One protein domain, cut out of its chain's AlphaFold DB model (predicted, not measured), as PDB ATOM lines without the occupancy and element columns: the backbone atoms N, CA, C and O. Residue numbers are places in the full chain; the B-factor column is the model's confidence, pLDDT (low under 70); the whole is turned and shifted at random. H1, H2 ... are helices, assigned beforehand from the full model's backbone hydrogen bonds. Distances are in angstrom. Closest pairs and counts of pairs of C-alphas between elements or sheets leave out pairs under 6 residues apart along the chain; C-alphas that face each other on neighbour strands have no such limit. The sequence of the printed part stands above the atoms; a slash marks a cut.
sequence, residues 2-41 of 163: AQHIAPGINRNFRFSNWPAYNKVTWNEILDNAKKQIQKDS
ATOM      1  N   ALA A   2     212.420 192.687 159.181       93.06
ATOM      2  CA  ALA A   2     212.088 192.960 157.774       93.06
ATOM      3  C   ALA A   2     213.243 192.664 156.795       93.06
ATOM      4  O   ALA A   2     213.039 192.010 155.789       93.06
ATOM      5  N   GLN A   3     214.473 193.036 157.154       94.00
ATOM      6  CA  GLN A   3     215.669 192.764 156.347       94.00
ATOM      7  C   GLN A   3     216.234 191.338 156.472       94.00
ATOM      8  O   GLN A   3     217.342 191.080 156.018       94.00
ATOM      9  N   HIS A   4     215.556 190.413 157.158       94.56
ATOM     10  CA  HIS A   4     216.041 189.040 157.379       94.56
ATOM     11  C   HIS A   4     217.438 188.925 158.037       94.56
ATOM     12  O   HIS A   4     218.091 187.887 157.973       94.56
ATOM     13  N   ILE A   5     217.889 189.968 158.743       94.12
ATOM     14  CA  ILE A   5     219.135 189.941 159.518       94.12
ATOM     15  C   ILE A   5     218.998 188.958 160.684       94.12
ATOM     16  O   ILE A   5     218.158 189.143 161.571       94.12
ATOM     17  N   ALA A   6     219.847 187.928 160.702       94.94
ATOM     18  CA  ALA A   6     219.871 186.950 161.780       94.94
ATOM     19  C   ALA A   6     220.303 187.607 163.111       94.94
ATOM     20  O   ALA A   6     221.335 188.279 163.161       94.94
ATOM     21  N   PRO A   7     219.595 187.370 164.232       93.31
ATOM     22  CA  PRO A   7     219.907 188.001 165.523       93.31
ATOM     23  C   PRO A   7     221.277 187.588 166.085       93.31
ATOM     24  O   PRO A   7     221.834 188.252 166.957       93.31
ATOM     25  N   GLY A   8     221.814 186.464 165.604       93.25
ATOM     26  CA  GLY A   8     223.116 185.930 165.983       93.25
ATOM     27  C   GLY A   8     224.295 186.414 165.139       93.25
ATOM     28  O   GLY A   8     225.414 185.983 165.395       93.25
ATOM     29  N   ILE A   9     224.073 187.263 164.133       92.06
ATOM     30  CA  ILE A   9     225.080 187.515 163.093       92.06
ATOM     31  C   ILE A   9     226.350 188.210 163.606       92.06
ATOM     32  O   ILE A   9     227.443 187.904 163.143       92.06
ATOM     33  N   ASN A  10     226.209 189.086 164.606       89.62
ATOM     34  CA  ASN A  10     227.298 189.881 165.187       89.62
ATOM     35  C   ASN A  10     227.595 189.496 166.645       89.62
ATOM     36  O   ASN A  10     228.009 190.337 167.443       89.62
ATOM     37  N   ARG A  11     227.346 188.239 167.035       91.81
ATOM     38  CA  ARG A  11     227.622 187.768 168.399       91.81
ATOM     39  C   ARG A  11     228.438 186.487 168.405       91.81
ATOM     40  O   ARG A  11     228.288 185.627 167.545       91.81
ATOM     41  N   ASN A  12     229.227 186.338 169.461       92.31
ATOM     42  CA  ASN A  12     229.884 185.082 169.780       92.31
ATOM     43  C   ASN A  12     228.985 184.233 170.679       92.31
ATOM     44  O   ASN A  12     228.220 184.752 171.500       92.31
ATOM     45  N   PHE A  13     229.111 182.919 170.546       95.75
ATOM     46  CA  PHE A  13     228.365 181.949 171.335       95.75
ATOM     47  C   PHE A  13     229.325 181.067 172.121       95.75
ATOM     48  O   PHE A  13     230.375 180.698 171.618       95.75
ATOM     49  N   ARG A  14     228.966 180.681 173.350       95.88
ATOM     50  CA  ARG A  14     229.867 179.902 174.220       95.88
ATOM     51  C   ARG A  14     230.244 178.529 173.660       95.88
ATOM     52  O   ARG A  14     231.331 178.052 173.968       95.88
ATOM     53  N   PHE A  15     229.400 177.932 172.816       95.25
ATOM     54  CA  PHE A  15     229.709 176.656 172.167       95.25
ATOM     55  C   PHE A  15     230.926 176.737 171.235       95.25
ATOM     56  O   PHE A  15     231.503 175.702 170.928       95.25
ATOM     57  N   SER A  16     231.356 177.935 170.806       93.94
ATOM     58  CA  SER A  16     232.552 178.090 169.964       93.94
ATOM     59  C   SER A  16     233.849 177.680 170.662       93.94
ATOM     60  O   SER A  16     234.879 177.547 170.014       93.94
ATOM     61  N   ASN A  17     233.805 177.497 171.983       95.06
ATOM     62  CA  ASN A  17     234.945 177.083 172.797       95.06
ATOM     63  C   ASN A  17     234.909 175.585 173.137       95.06
ATOM     64  O   ASN A  17     235.749 175.112 173.897       95.06
ATOM     65  N   TRP A  18     233.904 174.845 172.666       96.62
ATOM     66  CA  TRP A  18     233.760 173.426 172.982       96.62
ATOM     67  C   TRP A  18     234.641 172.567 172.067       96.62
ATOM     68  O   TRP A  18     234.819 172.924 170.904       96.62
ATOM     69  N   PRO A  19     235.126 171.397 172.529       96.38
ATOM     70  CA  PRO A  19     235.932 170.499 171.695       96.38
ATOM     71  C   PRO A  19     235.240 170.056 170.396       96.38
ATOM     72  O   PRO A  19     235.901 169.826 169.392       96.38
ATOM     73  N   ALA A  20     233.906 169.970 170.402       95.62
ATOM     74  CA  ALA A  20     233.102 169.602 169.237       95.62
ATOM     75  C   ALA A  20     232.813 170.776 168.277       95.62
ATOM     76  O   ALA A  20     232.075 170.606 167.307       95.62
ATOM     77  N   TYR A  21     233.335 171.980 168.543       96.81
ATOM     78  CA  TYR A  21     233.100 173.141 167.688       96.81
ATOM     79  C   TYR A  21     233.735 172.949 166.308       96.81
ATOM     80  O   TYR A  21     234.955 172.872 166.166       96.81
ATOM     81  N   ASN A  22     232.895 172.948 165.273       96.88
ATOM     82  CA  ASN A  22     233.344 172.949 163.890       96.88
ATOM     83  C   ASN A  22     233.258 174.366 163.303       96.88
ATOM     84  O   ASN A  22     232.174 174.875 163.003       96.88
ATOM     85  N   LYS A  23     234.422 174.995 163.112       95.31
ATOM     86  CA  LYS A  23     234.525 176.345 162.542       95.31
ATOM     87  C   LYS A  23     234.044 176.421 161.090       95.31
ATOM     88  O   LYS A  23     233.480 177.441 160.706       95.31
ATOM     89  N   VAL A  24     234.254 175.370 160.295       97.12
ATOM     90  CA  VAL A  24     233.849 175.329 158.880       97.12
ATOM     91  C   VAL A  24     232.328 175.346 158.784       97.12
ATOM     92  O   VAL A  24     231.772 176.265 158.191       97.12
ATOM     93  N   THR A  25     231.656 174.429 159.481       96.00
ATOM     94  CA  THR A  25     230.187 174.376 159.535       96.00
ATOM     95  C   THR A  25     229.592 175.674 160.082       96.00
ATOM     96  O   THR A  25     228.590 176.170 159.574       96.00
ATOM     97  N   TRP A  26     230.212 176.272 161.104       95.69
ATOM     98  CA  TRP A  26     229.751 177.557 161.635       95.69
ATOM     99  C   TRP A  26     229.843 178.688 160.604       95.69
ATOM    100  O   TRP A  26     228.898 179.463 160.455       95.69
ATOM    101  N   ASN A  27     230.956 178.771 159.873       95.06
ATOM    102  CA  ASN A  27     231.128 179.764 158.817       95.06
ATOM    103  C   ASN A  27     230.117 179.565 157.681       95.06
ATOM    104  O   ASN A  27     229.536 180.543 157.226       95.06
ATOM    105  N   GLU A  28     229.833 178.322 157.284       97.19
ATOM    106  CA  GLU A  28     228.802 178.016 156.284       97.19
ATOM    107  C   GLU A  28     227.414 178.509 156.719       97.19
ATOM    108  O   GLU A  28     226.697 179.132 155.935       97.19
ATOM    109  N   ILE A  29     227.042 178.293 157.988       96.06
ATOM    110  CA  ILE A  29     225.781 178.795 158.554       96.06
ATOM    111  C   ILE A  29     225.747 180.327 158.519       96.06
ATOM    112  O   ILE A  29     224.745 180.910 158.095       96.06
ATOM    113  N   LEU A  30     226.831 180.990 158.939       95.56
ATOM    114  CA  LEU A  30     226.919 182.451 158.923       95.56
ATOM    115  C   LEU A  30     226.833 183.019 157.505       95.56
ATOM    116  O   LEU A  30     226.144 184.014 157.286       95.56
ATOM    117  N   ASP A  31     227.505 182.402 156.539       96.38
ATOM    118  CA  ASP A  31     227.500 182.863 155.155       96.38
ATOM    119  C   ASP A  31     226.140 182.644 154.491       96.38
ATOM    120  O   ASP A  31     225.662 183.518 153.768       96.38
ATOM    121  N   ASN A  32     225.453 181.543 154.805       96.75
ATOM    122  CA  ASN A  32     224.072 181.338 154.379       96.75
ATOM    123  C   ASN A  32     223.120 182.368 155.001       96.75
ATOM    124  O   ASN A  32     222.278 182.917 154.294       96.75
ATOM    125  N   ALA A  33     223.286 182.702 156.286       95.81
ATOM    126  CA  ALA A  33     222.494 183.743 156.936       95.81
ATOM    127  C   ALA A  33     222.727 185.129 156.308       95.81
ATOM    128  O   ALA A  33     221.773 185.867 156.076       95.81
ATOM    129  N   LYS A  34     223.977 185.475 155.969       94.88
ATOM    130  CA  LYS A  34     224.308 186.736 155.279       94.88
ATOM    131  C   LYS A  34     223.651 186.837 153.903       94.88
ATOM    132  O   LYS A  34     223.171 187.906 153.547       94.88
ATOM    133  N   LYS A  35     223.604 185.736 153.142       96.56
ATOM    134  CA  LYS A  35     222.959 185.693 151.815       96.56
ATOM    135  C   LYS A  35     221.450 185.943 151.871       96.56
ATOM    136  O   LYS A  35     220.880 186.358 150.870       96.56
ATOM    137  N   GLN A  36     220.809 185.686 153.010       95.62
ATOM    138  CA  GLN A  36     219.374 185.919 153.194       95.62
ATOM    139  C   GLN A  36     219.034 187.367 153.567       95.62
ATOM    140  O   GLN A  36     217.855 187.712 153.586       95.62
ATOM    141  N   ILE A  37     220.030 188.211 153.860       95.00
ATOM    142  CA  ILE A  37     219.794 189.608 154.229       95.00
ATOM    143  C   ILE A  37     219.212 190.366 153.037       95.00
ATOM    144  O   ILE A  37     219.791 190.401 151.952       95.00
ATOM    145  N   GLN A  38     218.084 191.022 153.275       94.06
ATOM    146  CA  GLN A  38     217.428 191.907 152.327       94.06
ATOM    147  C   GLN A  38     217.826 193.353 152.617       94.06
ATOM    148  O   GLN A  38     217.952 193.748 153.775       94.06
ATOM    149  N   LYS A  39     218.036 194.143 151.563       86.62
ATOM    150  CA  LYS A  39     218.384 195.566 151.697       86.62
ATOM    151  C   LYS A  39     217.152 196.431 151.919       86.62
ATOM    152  O   LYS A  39     217.208 197.380 152.692       86.62
ATOM    153  N   ASP A  40     216.043 196.076 151.289       88.94
ATOM    154  CA  ASP A  40     214.841 196.890 151.347       88.94
ATOM    155  C   ASP A  40     214.047 196.582 152.614       88.94
ATOM    156  O   ASP A  40     213.798 195.429 152.971       88.94
ATOM    157  N   SER A  41     213.643 197.636 153.310       90.25
ATOM    158  CA  SER A  41     212.676 197.554 154.397       90.25
ATOM    159  C   SER A  41     211.902 198.860 154.509       90.25
ATOM    160  O   SER A  41     212.460 199.913 154.191       90.25
TER     161      SER A  41
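What this domain is: This is residues 2 to 41 of the 163 residues of the protein "23S rRNA m(2)G2445 methyltransferase" of uncultured bacterium (UniProt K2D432). The printed part makes a long, narrow open loop: residues 2 to 13, with no named element, run out to the short helix H1, the chain turns, and the longer helix H2 runs back, so that the two ends meet again. The turn at the far end, residues 17 to 25, of which 23 to 25 belong to H2, stands free. The 40 residues printed hold two named helices, H1 then H2, and no named strand; the class is all helix, though under half of the residues, 17, are in named elements. The whole is loose, with a radius of gyration of the C-alphas of 12.0 A, and spans 39 by 16 by 9 A, only just a rod.

Where its parts are: The printed part begins with C-alpha 2 at (212.088, 192.960, 157.774). H1 is residues 14 to 17, 6.0 A from first to last C-alpha. H2 is residues 23 to 35, 18.3 A long, and ends with C-alpha 35 at (222.959, 185.693, 151.815).

How they stand to each other: A tight link of 5 residues joins H1 to H2. They are close but not clearly touching: their closest C-alphas, of Ser 16 and Lys 23, are 7.9 A apart. In H2 every O i to N i+4 pair is within hydrogen-bond range; H1 is too short for such a pair.

The domain as a whole: The C-alphas farthest apart are those of Pro 19 and Ser 41, 39.6 A, while those of Ala 2 and Ser 41 are 5.7 A apart. The printed part has no cut, and no printed residue is under 70 in pLDDT.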